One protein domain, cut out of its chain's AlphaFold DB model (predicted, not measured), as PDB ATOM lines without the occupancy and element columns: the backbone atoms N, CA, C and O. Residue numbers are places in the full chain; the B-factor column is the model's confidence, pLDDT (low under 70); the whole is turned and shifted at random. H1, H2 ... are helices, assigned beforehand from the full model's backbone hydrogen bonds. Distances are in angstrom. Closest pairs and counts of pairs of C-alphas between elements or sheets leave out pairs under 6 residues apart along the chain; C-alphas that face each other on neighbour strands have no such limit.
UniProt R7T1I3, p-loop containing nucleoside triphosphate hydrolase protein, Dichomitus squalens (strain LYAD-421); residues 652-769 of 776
ATOM      1  N   ASP A 652     -25.427  37.406  51.623       82.56
ATOM      2  CA  ASP A 652     -24.646  37.206  52.853       82.56
ATOM      3  C   ASP A 652     -24.636  35.740  53.291       82.56
ATOM      4  O   ASP A 652     -23.685  35.307  53.937       82.56
ATOM      5  N   TRP A 653     -25.652  34.951  52.918       87.19
ATOM      6  CA  TRP A 653     -25.665  33.515  53.191       87.19
ATOM      7  C   TRP A 653     -24.458  32.819  52.547       87.19
ATOM      8  O   TRP A 653     -23.786  32.046  53.225       87.19
ATOM      9  N   TYR A 654     -24.121  33.154  51.297       86.88
ATOM     10  CA  TYR A 654     -22.982  32.568  50.594       86.88
ATOM     11  C   TYR A 654     -21.681  32.991  51.273       86.88
ATOM     12  O   TYR A 654     -20.871  32.149  51.656       86.88
ATOM     13  N   THR A 655     -21.535  34.293  51.535       86.88
ATOM     14  CA  THR A 655     -20.367  34.848  52.232       86.88
ATOM     15  C   THR A 655     -20.193  34.247  53.632       86.88
ATOM     16  O   THR A 655     -19.069  34.009  54.060       86.88
ATOM     17  N   SER A 656     -21.284  33.943  54.344       85.00
ATOM     18  CA  SER A 656     -21.240  33.343  55.685       85.00
ATOM     19  C   SER A 656     -20.778  31.885  55.695       85.00
ATOM     20  O   SER A 656     -20.195  31.445  56.685       85.00
ATOM     21  N   VAL A 657     -21.023  31.147  54.608       86.25
ATOM     22  CA  VAL A 657     -20.648  29.732  54.483       86.25
ATOM     23  C   VAL A 657     -19.262  29.583  53.863       86.25
ATOM     24  O   VAL A 657     -18.425  28.840  54.373       86.25
ATOM     25  N   VAL A 658     -18.997  30.320  52.785       88.81
ATOM     26  CA  VAL A 658     -17.758  30.216  52.006       88.81
ATOM     27  C   VAL A 658     -16.640  31.085  52.598       88.81
ATOM     28  O   VAL A 658     -15.469  30.713  52.535       88.81
ATOM     29  N   GLY A 659     -16.988  32.191  53.265       86.38
ATOM     30  CA  GLY A 659     -16.053  33.132  53.894       86.38
ATOM     31  C   GLY A 659     -15.647  34.318  53.009       86.38
ATOM     32  O   GLY A 659     -14.937  35.207  53.474       86.38
ATOM     33  N   GLU A 660     -16.105  34.355  51.758       91.69
ATOM     34  CA  GLU A 660     -15.875  35.427  50.785       91.69
ATOM     35  C   GLU A 660     -17.102  35.573  49.863       91.69
ATOM     36  O   GLU A 660     -17.958  34.687  49.821       91.69
ATOM     37  N   SER A 661     -17.230  36.701  49.157       92.62
ATOM     38  CA  SER A 661     -18.393  36.935  48.289       92.62
ATOM     39  C   SER A 661     -18.384  35.996  47.071       92.62
ATOM     40  O   SER A 661     -17.306  35.590  46.624       92.62
ATOM     41  N   PRO A 662     -19.548  35.719  46.451       92.69
ATOM     42  CA  PRO A 662     -19.603  34.938  45.213       92.69
ATOM     43  C   PRO A 662     -18.711  35.507  44.104       92.69
ATOM     44  O   PRO A 662     -18.118  34.753  43.341       92.69
ATOM     45  N   CYS A 663     -18.561  36.836  44.039       92.75
ATOM     46  CA  CYS A 663     -17.666  37.490  43.087       92.75
ATOM     47  C   CYS A 663     -16.186  37.247  43.380       92.75
ATOM     48  O   CYS A 663     -15.416  37.050  42.444       92.75
ATOM     49  N   VAL A 664     -15.774  37.239  44.653       94.00
ATOM     50  CA  VAL A 664     -14.391  36.897  45.021       94.00
ATOM     51  C   VAL A 664     -14.112  35.433  44.687       94.00
ATOM     52  O   VAL A 664     -13.095  35.144  44.058       94.00
ATOM     53  N   THR A 665     -15.037  34.527  45.016       95.31
ATOM     54  CA  THR A 665     -14.898  33.107  44.670       95.31
ATOM     55  C   THR A 665     -14.837  32.891  43.161       95.31
ATOM     56  O   THR A 665     -13.968  32.164  42.682       95.31
ATOM     57  N   TYR A 666     -15.698  33.564  42.391       94.56
ATOM     58  CA  TYR A 666     -15.690  33.465  40.933       94.56
ATOM     59  C   TYR A 666     -14.394  34.015  40.318       94.56
ATOM     60  O   TYR A 666     -13.801  33.366  39.458       94.56
ATOM     61  N   GLN A 667     -13.900  35.159  40.807       94.12
ATOM     62  CA  GLN A 667     -12.625  35.721  40.359       94.12
ATOM     63  C   GLN A 667     -11.469  34.748  40.606       94.12
ATOM     64  O   GLN A 667     -10.688  34.483  39.698       94.12
ATOM     65  N   ARG A 668     -11.378  34.187  41.818       94.62
ATOM     66  CA  ARG A 668     -10.312  33.246  42.189       94.62
ATOM     67  C   ARG A 668     -10.382  31.949  41.383       94.62
ATOM     68  O   ARG A 668      -9.341  31.419  41.013       94.62
ATOM     69  N   LEU A 669     -11.587  31.465  41.073       94.12
ATOM     70  CA  LEU A 669     -11.787  30.303  40.206       94.12
ATOM     71  C   LEU A 669     -11.275  30.566  38.780       94.12
ATOM     72  O   LEU A 669     -10.539  29.745  38.241       94.12
ATOM     73  N   ARG A 670     -11.615  31.714  38.177       92.19
ATOM     74  CA  ARG A 670     -11.131  32.105  36.836       92.19
ATOM     75  C   ARG A 670      -9.617  32.352  36.824       92.19
ATOM     76  O   ARG A 670      -8.942  31.976  35.866       92.19
ATOM     77  N   GLN A 671      -9.064  32.874  37.921       93.25
ATOM     78  CA  GLN A 671      -7.625  33.106  38.078       93.25
ATOM     79  C   GLN A 671      -6.767  31.836  38.052       93.25
ATOM     80  O   GLN A 671      -5.581  31.940  37.768       93.25
ATOM     81  N   ILE A 672      -7.345  30.643  38.240       92.81
ATOM     82  CA  ILE A 672      -6.633  29.374  38.003       92.81
ATOM     83  C   ILE A 672      -6.176  29.258  36.540       92.81
ATOM     84  O   ILE A 672      -5.073  28.789  36.271       92.81
ATOM     85  N   CYS A 673      -7.029  29.669  35.599       87.81
ATOM     86  CA  CYS A 673      -6.794  29.537  34.162       87.81
ATOM     87  C   CYS A 673      -6.307  30.837  33.509       87.81
ATOM     88  O   CYS A 673      -5.709  30.806  32.435       87.81
ATOM     89  N   ASN A 674      -6.573  31.979  34.143       89.12
ATOM     90  CA  ASN A 674      -6.219  33.304  33.662       89.12
ATOM     91  C   ASN A 674      -5.860  34.205  34.852       89.12
ATOM     92  O   ASN A 674      -6.725  34.875  35.410       89.12
ATOM     93  N   ASN A 675      -4.583  34.222  35.244       88.50
ATOM     94  CA  ASN A 675      -4.102  34.964  36.421       88.50
ATOM     95  C   ASN A 675      -4.457  36.465  36.401       88.50
ATOM     96  O   ASN A 675      -4.588  37.072  37.464       88.50
ATOM     97  N   ASP A 676      -4.641  37.049  35.213       87.25
ATOM     98  CA  ASP A 676      -4.985  38.463  35.032       87.25
ATOM     99  C   ASP A 676      -6.502  38.724  35.070       87.25
ATOM    100  O   ASP A 676      -6.936  39.877  35.006       87.25
ATOM    101  N   TYR A 677      -7.327  37.678  35.195       89.88
ATOM    102  CA  TYR A 677      -8.778  37.817  35.235       89.88
ATOM    103  C   TYR A 677      -9.210  38.634  36.455       89.88
ATOM    104  O   TYR A 677      -8.903  38.310  37.609       89.88
ATOM    105  N   GLN A 678      -9.978  39.685  36.191       90.00
ATOM    106  CA  GLN A 678     -10.687  40.459  37.198       90.00
ATOM    107  C   GLN A 678     -12.162  40.455  36.852       90.00
ATOM    108  O   GLN A 678     -12.527  40.658  35.694       90.00
ATOM    109  N   VAL A 679     -13.007  40.252  37.860       90.62
ATOM    110  CA  VAL A 679     -14.451  40.262  37.648       90.62
ATOM    111  C   VAL A 679     -14.868  41.656  37.162       90.62
ATOM    112  O   VAL A 679     -14.615  42.650  37.859       90.62
ATOM    113  N   PRO A 680     -15.477  41.767  35.969       86.25
ATOM    114  CA  PRO A 680     -16.010  43.031  35.500       86.25
ATOM    115  C   PRO A 680     -17.306  43.358  36.244       86.25
ATOM    116  O   PRO A 680     -17.898  42.524  36.929       86.25
ATOM    117  N   THR A 681     -17.786  44.584  36.078       84.31
ATOM    118  CA  THR A 681     -19.185  44.891  36.362       84.31
ATOM    119  C   THR A 681     -20.036  44.152  35.324       84.31
ATOM    120  O   THR A 681     -20.022  44.511  34.142       84.31
ATOM    121  N   PHE A 682     -20.692  43.067  35.732       85.75
ATOM    122  CA  PHE A 682     -21.482  42.219  34.849       85.75
ATOM    123  C   PHE A 682     -22.641  42.986  34.250       85.75
ATOM    124  O   PHE A 682     -23.134  43.942  34.818       85.75
ATOM    125  N   ARG A 683     -23.095  42.611  33.065       76.56
ATOM    126  CA  ARG A 683     -24.281  43.258  32.500       76.56
ATOM    127  C   ARG A 683     -25.516  42.500  32.974       76.56
ATOM    128  O   ARG A 683     -25.476  41.287  33.116       76.56
ATOM    129  N   THR A 684     -26.627  43.197  33.195       70.44
ATOM    130  CA  THR A 684     -27.868  42.582  33.702       70.44
ATOM    131  C   THR A 684     -28.602  41.713  32.669       70.44
ATOM    132  O   THR A 684     -29.672  41.181  32.955       70.44
ATOM    133  N   ASN A 685     -28.055  41.552  31.461       68.44
ATOM    134  CA  ASN A 685     -28.537  40.605  30.463       68.44
ATOM    135  C   ASN A 685     -27.878  39.237  30.685       68.44
ATOM    136  O   ASN A 685     -26.661  39.118  30.696       68.44
ATOM    137  N   THR A 686     -28.676  38.184  30.838       71.56
ATOM    138  CA  THR A 686     -28.144  36.842  31.097       71.56
ATOM    139  C   THR A 686     -27.542  36.221  29.838       71.56
ATOM    140  O   THR A 686     -28.214  36.226  28.799       71.56
ATOM    141  N   PRO A 687     -26.345  35.620  29.923       70.88
ATOM    142  CA  PRO A 687     -25.490  35.489  31.100       70.88
ATOM    143  C   PRO A 687     -24.679  36.767  31.344       70.88
ATOM    144  O   PRO A 687     -24.166  37.374  30.407       70.88
ATOM    145  N   GLY A 688     -24.529  37.142  32.615       69.38
ATOM    146  CA  GLY A 688     -23.797  38.349  33.010       69.38
ATOM    147  C   GLY A 688     -22.296  38.338  32.688       69.38
ATOM    148  O   GLY A 688     -21.666  39.388  32.786       69.38
ATOM    149  N   ASP A 689     -21.740  37.195  32.270       83.56
ATOM    150  CA  ASP A 689     -20.337  36.993  31.892       83.56
ATOM    151  C   ASP A 689     -20.210  36.147  30.611       83.56
ATOM    152  O   ASP A 689     -21.148  35.439  30.233       83.56
ATOM    153  N   GLN A 690     -19.037  36.169  29.976       83.50
ATOM    154  CA  GLN A 690     -18.672  35.264  28.884       83.50
ATOM    155  C   GLN A 690     -17.493  34.368  29.300       83.50
ATOM    156  O   GLN A 690     -16.562  34.785  29.988       83.50
ATOM    157  N   CYS A 691     -17.540  33.089  28.923       83.38
ATOM    158  CA  CYS A 691     -16.440  32.154  29.164       83.38
ATOM    159  C   CYS A 691     -15.371  32.280  28.064       83.38
ATOM    160  O   CYS A 691     -15.244  31.423  27.198       83.38
ATOM    161  N   ASP A 692     -14.624  33.376  28.050       80.69
ATOM    162  CA  ASP A 692     -13.667  33.745  26.997       80.69
ATOM    163  C   ASP A 692     -12.185  33.595  27.397       80.69
ATOM    164  O   ASP A 692     -11.298  34.098  26.707       80.69
ATOM    165  N   ASP A 693     -11.897  32.882  28.492       78.00
ATOM    166  CA  ASP A 693     -10.517  32.620  28.914       78.00
ATOM    167  C   ASP A 693      -9.726  31.823  27.868       78.00
ATOM    168  O   ASP A 693     -10.246  30.919  27.211       78.00
ATOM    169  N   GLN A 694      -8.414  32.084  27.810       74.06
ATOM    170  CA  GLN A 694      -7.463  31.319  26.989       74.06
ATOM    171  C   GLN A 694      -7.510  29.813  27.296       74.06
ATOM    172  O   GLN A 694      -7.368  28.990  26.392       74.06
ATOM    173  N   VAL A 695      -7.732  29.459  28.568       81.06
ATOM    174  CA  VAL A 695      -7.980  28.090  29.029       81.06
ATOM    175  C   VAL A 695      -9.384  28.026  29.617       81.06
ATOM    176  O   VAL A 695      -9.627  28.385  30.766       81.06
ATOM    177  N   ALA A 696     -10.331  27.547  28.819       80.31
ATOM    178  CA  ALA A 696     -11.744  27.632  29.161       80.31
ATOM    179  C   ALA A 696     -12.200  26.614  30.233       80.31
ATOM    180  O   ALA A 696     -13.340  26.664  30.682       80.31
ATOM    181  N   SER A 697     -11.335  25.702  30.703       83.19
ATOM    182  CA  SER A 697     -11.677  24.665  31.699       83.19
ATOM    183  C   SER A 697     -12.230  25.228  33.017       83.19
ATOM    184  O   SER A 697     -13.107  24.611  33.628       83.19
ATOM    185  N   CYS A 698     -11.779  26.419  33.426       85.94
ATOM    186  CA  CYS A 698     -12.254  27.088  34.640       85.94
ATOM    187  C   CYS A 698     -13.656  27.696  34.502       85.94
ATOM    188  O   CYS A 698     -14.307  27.925  35.519       85.94
ATOM    189  N   CYS A 699     -14.144  27.927  33.276       87.44
ATOM    190  CA  CYS A 699     -15.453  28.533  33.026       87.44
ATOM    191  C   CYS A 699     -16.433  27.633  32.247       87.44
ATOM    192  O   CYS A 699     -17.638  27.780  32.396       87.44
ATOM    193  N   CYS A 700     -15.979  26.626  31.495       85.19
ATOM    194  CA  CYS A 700     -16.828  25.719  30.705       85.19
ATOM    195  C   CYS A 700     -17.526  24.626  31.542       85.19
ATOM    196  O   CYS A 700     -17.544  23.450  31.173       85.19
ATOM    197  N   ASN A 701     -18.110  24.989  32.680       86.62
ATOM    198  CA  ASN A 701     -18.798  24.073  33.585       86.62
ATOM    199  C   ASN A 701     -19.968  24.779  34.299       86.62
ATOM    200  O   ASN A 701     -20.094  26.002  34.271       86.62
ATOM    201  N   THR A 702     -20.892  24.004  34.867       84.06
ATOM    202  CA  THR A 702     -22.094  24.560  35.528       84.06
ATOM    203  C   THR A 702     -21.777  25.269  36.847       84.06
ATOM    204  O   THR A 702     -22.429  26.262  37.154       84.06
ATOM    205  N   VAL A 703     -20.750  24.831  37.584       89.75
ATOM    206  CA  VAL A 703     -20.303  25.450  38.846       89.75
ATOM    207  C   VAL A 703     -19.875  26.904  38.612       89.75
ATOM    208  O   VAL A 703     -20.342  27.814  39.296       89.75
ATOM    209  N   ALA A 704     -19.039  27.142  37.600       90.38
ATOM    210  CA  ALA A 704     -18.559  28.466  37.221       90.38
ATOM    211  C   ALA A 704     -19.695  29.375  36.730       90.38
ATOM    212  O   ALA A 704     -19.763  30.540  37.117       90.38
ATOM    213  N   PHE A 705     -20.632  28.835  35.948       88.50
ATOM    214  CA  PHE A 705     -21.825  29.574  35.531       88.50
ATOM    215  C   PHE A 705     -22.710  29.990  36.715       88.50
ATOM    216  O   PHE A 705     -23.150  31.132  36.798       88.50
ATOM    217  N   GLN A 706     -22.962  29.086  37.663       88.00
ATOM    218  CA  GLN A 706     -23.766  29.407  38.844       88.00
ATOM    219  C   GLN A 706     -23.085  30.471  39.717       88.00
ATOM    220  O   GLN A 706     -23.745  31.383  40.215       88.00
ATOM    221  N   LEU A 707     -21.757  30.410  39.853       91.25
ATOM    222  CA  LEU A 707     -20.974  31.437  40.541       91.25
ATOM    223  C   LEU A 707     -21.021  32.796  39.837       91.25
ATOM    224  O   LEU A 707     -21.141  33.816  40.518       91.25
ATOM    225  N   SER A 708     -20.969  32.837  38.502       89.81
ATOM    226  CA  SER A 708     -21.074  34.096  37.754       89.81
ATOM    227  C   SER A 708     -22.462  34.727  37.906       89.81
ATOM    228  O   SER A 708     -22.565  35.931  38.133       89.81
ATOM    229  N   MET A 709     -23.526  33.918  37.914       87.62
ATOM    230  CA  MET A 709     -24.901  34.366  38.172       87.62
ATOM    231  C   MET A 709     -25.099  34.896  39.597       87.62
ATOM    232  O   MET A 709     -25.766  35.912  39.805       87.62
ATOM    233  N   LEU A 710     -24.490  34.254  40.593       89.88
ATOM    234  CA  LEU A 710     -24.509  34.746  41.970       89.88
ATOM    235  C   LEU A 710     -23.671  36.004  42.135       89.88
ATOM    236  O   LEU A 710     -24.063  36.902  42.867       89.88
ATOM    237  N   CYS A 711     -22.544  36.110  41.440       90.88
ATOM    238  CA  CYS A 711     -21.777  37.341  41.434       90.88
ATOM    239  C   CYS A 711     -22.538  38.489  40.746       90.88
ATOM    240  O   CYS A 711     -22.541  39.609  41.246       90.88
ATOM    241  N   MET A 712     -23.273  38.222  39.665       87.56
ATOM    242  CA  MET A 712     -24.142  39.229  39.049       87.56
ATOM    243  C   MET A 712     -25.221  39.696  40.032       87.56
ATOM    244  O   MET A 712     -25.393  40.895  40.230       87.56
ATOM    245  N   ASN A 713     -25.881  38.772  40.729       85.94
ATOM    246  CA  ASN A 713     -26.826  39.125  41.790       85.94
ATOM    247  C   ASN A 713     -26.157  39.887  42.943       85.94
ATOM    248  O   ASN A 713     -26.706  40.865  43.429       85.94
ATOM    249  N   CYS A 714     -24.926  39.525  43.311       88.38
ATOM    250  CA  CYS A 714     -24.124  40.248  44.296       88.38
ATOM    251  C   CYS A 714     -23.913  41.707  43.860       88.38
ATOM    252  O   CYS A 714     -24.135  42.606  44.662       88.38
ATOM    253  N   GLN A 715     -23.558  41.966  42.600       86.62
ATOM    254  CA  GLN A 715     -23.313  43.323  42.094       86.62
ATOM    255  C   GLN A 715     -24.586  44.172  41.925       86.62
ATOM    256  O   GLN A 715     -24.510  45.392  42.065       86.62
ATOM    257  N   TYR A 716     -25.734  43.551  41.625       77.62
ATOM    258  CA  TYR A 716     -26.955  44.251  41.197       77.62
ATOM    259  C   TYR A 716     -28.145  44.177  42.153       77.62
ATOM    260  O   TYR A 716     -29.159  44.822  41.883       77.62
ATOM    261  N   ASP A 717     -28.052  43.424  43.247       67.88
ATOM    262  CA  ASP A 717     -29.177  43.268  44.166       67.88
ATOM    263  C   ASP A 717     -29.663  44.609  44.731       67.88
ATOM    264  O   ASP A 717     -28.878  45.417  45.240       67.88
ATOM    265  N   THR A 718     -30.980  44.823  44.703       58.75
ATOM    266  CA  THR A 718     -31.630  45.971  45.345       58.75
ATOM    267  C   THR A 718     -32.215  45.582  46.708       58.75
ATOM    268  O   THR A 718     -32.196  44.426  47.124       58.75
ATOM    269  N   GLN A 719     -32.622  46.578  47.503       51.25
ATOM    270  CA  GLN A 719     -33.049  46.370  48.890       51.25
ATOM    271  C   GLN A 719     -34.272  45.434  49.022       51.25
ATOM    272  O   GLN A 719     -35.077  45.332  48.099       51.25
ATOM    273  N   PRO A 720     -34.485  44.812  50.201       41.47
ATOM    274  CA  PRO A 720     -35.557  43.838  50.399       41.47
ATOM    275  C   PRO A 720     -36.949  44.434  50.139       41.47
ATOM    276  O   PRO A 720     -37.440  45.234  50.942       41.47
ATOM    277  N   GLY A 721     -37.612  44.003  49.064       50.09
ATOM    278  CA  GLY A 721     -39.001  44.370  48.762       50.09
ATOM    279  C   GLY A 721     -39.299  44.675  47.294       50.09
ATOM    280  O   GLY A 721     -40.460  44.557  46.912       50.09
ATOM    281  N   ASP A 722     -38.285  44.991  46.490       45.34
ATOM    282  CA  ASP A 722     -38.392  45.033  45.029       45.34
ATOM    283  C   ASP A 722     -37.847  43.719  44.429       45.34
ATOM    284  O   ASP A 722     -37.326  42.884  45.163       45.34
ATOM    285  N   GLN A 723     -38.119  43.461  43.149       48.00
ATOM    286  CA  GLN A 723     -38.100  42.140  42.489       48.00
ATOM    287  C   GLN A 723     -36.921  41.201  42.837       48.00
ATOM    288  O   GLN A 723     -35.804  41.641  43.081       48.00
ATOM    289  N   ILE A 724     -37.224  39.889  42.810       55.69
ATOM    290  CA  ILE A 724     -36.290  38.747  42.894       55.69
ATOM    291  C   ILE A 724     -35.052  39.049  42.035       55.69
ATOM    292  O   ILE A 724     -35.198  39.684  40.990       55.69
ATOM    293  N   GLY A 725     -33.868  38.628  42.496       63.31
ATOM    294  CA  GLY A 725     -32.600  38.794  41.782       63.31
ATOM    295  C   GLY A 725     -32.670  38.438  40.288       63.31
ATOM    296  O   GLY A 725     -33.635  37.874  39.785       63.31
ATOM    297  N   ILE A 726     -31.638  38.792  39.538       73.00
ATOM    298  CA  ILE A 726     -31.548  38.516  38.107       73.00
ATOM    299  C   ILE A 726     -31.464  36.994  37.893       73.00
ATOM    300  O   ILE A 726     -30.396  36.388  38.038       73.00
ATOM    301  N   ASP A 727     -32.604  36.397  37.546       71.50
ATOM    302  CA  ASP A 727     -32.737  34.994  37.155       71.50
ATOM    303  C   ASP A 727     -32.175  34.771  35.748       71.50
ATOM    304  O   ASP A 727     -32.332  35.606  34.854       71.50
ATOM    305  N   ALA A 728     -31.541  33.617  35.529       70.62
ATOM    306  CA  ALA A 728     -31.092  33.209  34.204       70.62
ATOM    307  C   ALA A 728     -32.295  32.874  33.305       70.62
ATOM    308  O   ALA A 728     -33.135  32.042  33.645       70.62
ATOM    309  N   GLY A 729     -32.383  33.511  32.133       69.00
ATOM    310  CA  GLY A 729     -33.357  33.120  31.116       69.00
ATOM    311  C   GLY A 729     -33.018  31.762  30.487       69.00
ATOM    312  O   GLY A 729     -31.849  31.379  30.401       69.00
ATOM    313  N   VAL A 730     -34.033  31.055  29.975       73.00
ATOM    314  CA  VAL A 730     -33.849  29.794  29.231       73.00
ATOM    315  C   VAL A 730     -32.823  29.995  28.108       73.00
ATOM    316  O   VAL A 730     -32.984  30.871  27.259       73.00
ATOM    317  N   GLY A 731     -31.758  29.187  28.105       74.19
ATOM    318  CA  GLY A 731     -30.658  29.287  27.136       74.19
ATOM    319  C   GLY A 731     -29.492  30.204  27.539       74.19
ATOM    320  O   GLY A 731     -28.501  30.260  26.810       74.19
ATOM    321  N   ALA A 732     -29.536  30.867  28.702       80.75
ATOM    322  CA  ALA A 732     -28.423  31.677  29.210       80.75
ATOM    323  C   ALA A 732     -27.146  30.853  29.441       80.75
ATOM    324  O   ALA A 732     -26.050  31.325  29.148       80.75
ATOM    325  N   TYR A 733     -27.279  29.602  29.896       81.81
ATOM    326  CA  TYR A 733     -26.138  28.692  30.029       81.81
ATOM    327  C   TYR A 733     -25.511  28.349  28.670       81.81
ATOM    328  O   TYR A 733     -24.289  28.332  28.525       81.81
ATOM    329  N   THR A 734     -26.343  28.150  27.644       79.56
ATOM    330  CA  THR A 734     -25.890  27.934  26.262       79.56
ATOM    331  C   THR A 734     -25.156  29.162  25.722       79.56
ATOM    332  O   THR A 734     -24.125  29.020  25.070       79.56
ATOM    333  N   LEU A 735     -25.649  30.367  26.027       80.56
ATOM    334  CA  LEU A 735     -25.009  31.634  25.665       80.56
ATOM    335  C   LEU A 735     -23.668  31.832  26.403       80.56
ATOM    336  O   LEU A 735     -22.691  32.244  25.786       80.56
ATOM    337  N   TYR A 736     -23.584  31.455  27.685       84.31
ATOM    338  CA  TYR A 736     -22.357  31.544  28.497       84.31
ATOM    339  C   TYR A 736     -21.242  30.663  27.930       84.31
ATOM    340  O   TYR A 736     -20.062  31.001  27.995       84.31
ATOM    341  N   ARG A 737     -21.647  29.545  27.327       79.44
ATOM    342  CA  ARG A 737     -20.790  28.505  26.771       79.44
ATOM    343  C   ARG A 737     -20.565  28.598  25.267       79.44
ATOM    344  O   ARG A 737     -20.100  27.621  24.696       79.44
ATOM    345  N   GLN A 738     -20.876  29.706  24.596       75.56
ATOM    346  CA  GLN A 738     -20.725  29.798  23.130       75.56
ATOM    347  C   GLN A 738     -19.313  29.474  22.615       75.56
ATOM    348  O   GLN A 738     -19.151  29.012  21.490       75.56
ATOM    349  N   THR A 739     -18.303  29.694  23.446       69.56
ATOM    350  CA  THR A 739     -16.879  29.402  23.225       69.56
ATOM    351  C   THR A 739     -16.465  27.997  23.690       69.56
ATOM    352  O   THR A 739     -15.370  27.536  23.378       69.56
ATOM    353  N   CYS A 740     -17.339  27.297  24.415       72.12
ATOM    354  CA  CYS A 740     -17.140  25.954  24.947       72.12
ATOM    355  C   CYS A 740     -17.745  24.893  24.013       72.12
ATOM    356  O   CYS A 740     -18.829  25.073  23.463       72.12
ATOM    357  N   GLY A 741     -17.107  23.723  23.898       67.12
ATOM    358  CA  GLY A 741     -17.712  22.558  23.233       67.12
ATOM    359  C   GLY A 741     -18.992  22.057  23.932       67.12
ATOM    360  O   GLY A 741     -19.363  22.538  25.005       67.12
ATOM    361  N   ALA A 742     -19.678  21.060  23.363       61.25
ATOM    362  CA  ALA A 742     -20.872  20.467  23.980       61.25
ATOM    363  C   ALA A 742     -20.522  19.696  25.271       61.25
ATOM    364  O   ALA A 742     -19.619  18.863  25.271       61.25
ATOM    365  N   GLY A 743     -21.234  19.948  26.375       57.41
ATOM    366  CA  GLY A 743     -21.083  19.182  27.617       57.41
ATOM    367  C   GLY A 743     -22.007  19.663  28.737       57.41
ATOM    368  O   GLY A 743     -22.216  20.854  28.904       57.41
ATOM    369  N   THR A 744     -22.544  18.741  29.526       56.00
ATOM    370  CA  THR A 744     -23.411  18.975  30.696       56.00
ATOM    371  C   THR A 744     -22.652  18.589  31.967       56.00
ATOM    372  O   THR A 744     -23.054  17.696  32.706       56.00
ATOM    373  N   ASN A 745     -21.462  19.169  32.175       66.62
ATOM    374  CA  ASN A 745     -20.660  18.808  33.342       66.62
ATOM    375  C   ASN A 745     -21.166  19.561  34.585       66.62
ATOM    376  O   ASN A 745     -21.009  20.784  34.700       66.62
ATOM    377  N   HIS A 746     -21.776  18.805  35.501       74.94
ATOM    378  CA  HIS A 746     -22.266  19.252  36.812       74.94
ATOM    379  C   HIS A 746     -21.157  19.401  37.865       74.94
ATOM    380  O   HIS A 746     -21.429  19.582  39.047       74.94
ATOM    381  N   SER A 747     -19.897  19.316  37.432       84.38
ATOM    382  CA  SER A 747     -18.712  19.437  38.270       84.38
ATOM    383  C   SER A 747     -17.592  20.200  37.553       84.38
ATOM    384  O   SER A 747     -17.656  20.469  36.349       84.38
ATOM    385  N   LEU A 748     -16.546  20.533  38.306       88.12
ATOM    386  CA  LEU A 748     -15.272  21.014  37.779       88.12
ATOM    387  C   LEU A 748     -14.469  19.837  37.179       88.12
ATOM    388  O   LEU A 748     -14.571  18.722  37.693       88.12
ATOM    389  N   PRO A 749     -13.657  20.045  36.129       86.12
ATOM    390  CA  PRO A 749     -12.670  19.056  35.673       86.12
ATOM    391  C   PRO A 749     -11.661  18.669  36.773       86.12
ATOM    392  O   PRO A 749     -11.400  19.471  37.667       86.12
ATOM    393  N   ASP A 750     -11.094  17.459  36.724       86.44
ATOM    394  CA  ASP A 750     -10.244  16.904  37.801       86.44
ATOM    395  C   ASP A 750      -8.984  17.743  38.095       86.44
ATOM    396  O   ASP A 750      -8.578  17.908  39.251       86.44
ATOM    397  N   ASP A 751      -8.379  18.321  37.056       84.56
ATOM    398  CA  ASP A 751      -7.248  19.248  37.154       84.56
ATOM    399  C   ASP A 751      -7.650  20.555  37.854       84.56
ATOM    400  O   ASP A 751      -6.931  21.046  38.727       84.56
ATOM    401  N   ILE A 752      -8.846  21.068  37.552       90.44
ATOM    402  CA  ILE A 752      -9.402  22.261  38.198       90.44
ATOM    403  C   ILE A 752      -9.822  21.973  39.643       90.44
ATOM    404  O   ILE A 752      -9.558  22.797  40.514       90.44
ATOM    405  N   GLN A 753     -10.411  20.811  39.944       89.12
ATOM    406  CA  GLN A 753     -10.721  20.409  41.325       89.12
ATOM    407  C   GLN A 753      -9.453  20.372  42.182       89.12
ATOM    408  O   GLN A 753      -9.427  20.925  43.281       89.12
ATOM    409  N   SER A 754      -8.381  19.787  41.645       89.75
ATOM    410  CA  SER A 754      -7.080  19.738  42.314       89.75
ATOM    411  C   SER A 754      -6.523  21.145  42.561       89.75
ATOM    412  O   SER A 754      -6.069  21.446  43.663       89.75
ATOM    413  N   ALA A 755      -6.610  22.041  41.571       89.06
ATOM    414  CA  ALA A 755      -6.176  23.431  41.710       89.06
ATOM    415  C   ALA A 755      -7.014  24.227  42.728       89.06
ATOM    416  O   ALA A 755      -6.453  24.968  43.535       89.06
ATOM    417  N   VAL A 756      -8.338  24.039  42.747       91.62
ATOM    418  CA  VAL A 756      -9.258  24.638  43.729       91.62
ATOM    419  C   VAL A 756      -8.891  24.211  45.150       91.62
ATOM    420  O   VAL A 756      -8.784  25.068  46.032       91.62
ATOM    421  N   CYS A 757      -8.624  22.917  45.365       88.31
ATOM    422  CA  CYS A 757      -8.152  22.404  46.651       88.31
ATOM    423  C   CYS A 757      -6.799  23.012  47.046       88.31
ATOM    424  O   CYS A 757      -6.662  23.521  48.157       88.31
ATOM    425  N   ASN A 758      -5.827  23.031  46.131       89.69
ATOM    426  CA  ASN A 758      -4.480  23.547  46.402       89.69
ATOM    427  C   ASN A 758      -4.468  25.052  46.723       89.69
ATOM    428  O   ASN A 758      -3.677  25.507  47.547       89.69
ATOM    429  N   LEU A 759      -5.353  25.832  46.097       89.00
ATOM    430  CA  LEU A 759      -5.467  27.279  46.312       89.00
ATOM    431  C   LEU A 759      -6.434  27.653  47.443       89.00
ATOM    432  O   LEU A 759      -6.697  28.842  47.649       89.00
ATOM    433  N   ASN A 760      -6.966  26.667  48.177       90.62
ATOM    434  CA  ASN A 760      -7.969  26.860  49.226       90.62
ATOM    435  C   ASN A 760      -9.159  27.719  48.757       90.62
ATOM    436  O   ASN A 760      -9.636  28.598  49.483       90.62
ATOM    437  N   ILE A 761      -9.616  27.503  47.522       92.56
ATOM    438  CA  ILE A 761     -10.844  28.117  47.019       92.56
ATOM    439  C   ILE A 761     -11.999  27.267  47.543       92.56
ATOM    440  O   ILE A 761     -12.108  26.080  47.244       92.56
ATOM    441  N   ARG A 762     -12.834  27.860  48.395       92.00
ATOM    442  CA  ARG A 762     -13.962  27.163  49.015       92.00
ATOM    443  C   ARG A 762     -15.177  27.282  48.105       92.00
ATOM    444  O   ARG A 762     -15.486  28.367  47.628       92.00
ATOM    445  N   LEU A 763     -15.866  26.169  47.891       90.94
ATOM    446  CA  LEU A 763     -17.094  26.097  47.107       90.94
ATOM    447  C   LEU A 763     -18.161  25.415  47.956       90.94
ATOM    448  O   LEU A 763     -17.875  24.416  48.617       90.94
ATOM    449  N   ASP A 764     -19.376  25.954  47.964       88.00
ATOM    450  CA  ASP A 764     -20.495  25.279  48.618       88.00
ATOM    451  C   ASP A 764     -20.986  24.103  47.759       88.00
ATOM    452  O   ASP A 764     -21.056  24.189  46.530       88.00
ATOM    453  N   ASN A 765     -21.359  23.004  48.416       85.94
ATOM    454  CA  ASN A 765     -21.837  21.786  47.769       85.94
ATOM    455  C   ASN A 765     -23.074  21.999  46.879       85.94
ATOM    456  O   ASN A 765     -23.266  21.209  45.954       85.94
ATOM    457  N   TYR A 766     -23.911  23.026  47.105       84.81
ATOM    458  CA  TYR A 766     -25.078  23.259  46.236       84.81
ATOM    459  C   TYR A 766     -24.675  23.566  44.782       84.81
ATOM    460  O   TYR A 766     -25.458  23.284  43.875       84.81
ATOM    461  N   LEU A 767     -23.455  24.075  44.550       86.25
ATOM    462  CA  LEU A 767     -22.955  24.394  43.209       86.25
ATOM    463  C   LEU A 767     -22.786  23.149  42.318       86.25
ATOM    464  O   LEU A 767     -22.820  23.247  41.093       86.25
ATOM    465  N   TYR A 768     -22.643  21.966  42.923       82.56
ATOM    466  CA  TYR A 768     -22.441  20.685  42.232       82.56
ATOM    467  C   TYR A 768     -23.760  19.940  41.924       82.56
ATOM    468  O   TYR A 768     -23.745  18.812  41.434       82.56
ATOM    469  N   GLY A 769     -24.919  20.546  42.229       65.56
ATOM    470  CA  GLY A 769     -26.251  19.929  42.118       65.56
ATOM    471  C   GLY A 769     -26.971  20.092  40.771       65.56
ATOM    472  O   GLY A 769     -28.019  19.481  40.590       65.56
TER     473      GLY A 769
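What this domain is: This is residues 652 to 769 of the 776 residues of the protein "p-loop containing nucleoside triphosphate hydrolase protein" of Dichomitus squalens (strain LYAD-421) (UniProt R7T1I3). Two helices, H2 and H3, pack on each other at a steep angle as a small core, with long loops and four shorter helices round it. H1 and H4 lie on opposite sides of this core, H6 packs with its few residues on the first part of H3, and H5 sits at the end of the domain away from the loop of residues 718 to 723, which sticks out. The printed part has 118 residues, with six named helices, H1 to H6 in chain order, and no named strand. The class is all helix, though under half of the residues, 50 of 118, are in named elements. The whole is compact, with a radius of gyration of the C-alphas of 13.6 A and spans of 42 by 30 by 28 A.

Where its parts are: Begin at C-alpha 652, at (-24.646, 37.206, 52.853), where H1 starts; it covers residues 652 to 658, 9.8 A from first to last C-alpha. H2 follows at residues 662 to 671, 14.1 A long. Then find C-alpha 702 at (-22.094, 24.560, 35.528), the start of H3, residues 702 to 716, the longest helix at 21.1 A. H4 is residues 732 to 736, 6.1 A, and H5 is residues 750 to 758, 12.3 A. H6, residues 765 to 768, spans 5.7 A and ends at C-alpha 768, at (-22.441, 20.685, 42.232).

How they stand to each other: Start at H3, the hub, which touches H2, H4 and H6. H2 and H3 touch at a steep tilt of 49 degrees, opposite ways; their closest C-alphas, of Cys 663 and Cys 711, are 4.4 A apart. With residues 702 to 707 alone, H3 touches H6, and the closest C-alphas are those of Val 703 and Leu 767, 5.2 A apart. With residues 702 to 705 alone, H3 only just touches H4, with 3 pairs of C-alphas within 8 A, the closest those of Phe 705 and Tyr 733 at 7.0 A. H1 and H2 are close but not clearly touching, with the C-alphas of Tyr 654 and Pro 662 closest at 6.8 A. H2 and H5 are also close but not clearly touching, with the C-alphas of Leu 669 and Val 756 closest at 7.1 A. H3 and H5 are apart. In H1, H2, H3, H4 and H5 every O i to N i+4 pair is within hydrogen-bond range; H6 is too short for such a pair.

The domain as a whole: The C-alphas farthest apart are those of Gly 721 and Asp 751, 42.1 A. The printed part has no cut. The links H2 to H3, H3 to H4 and H4 to H5 are long, with 30, 15 and 13 residues, and residues 718 to 723 stand free. The mean pLDDT of the printed part is 81.4; 19 residues are under 70, among them residues 717 to 725 and 741 to 745.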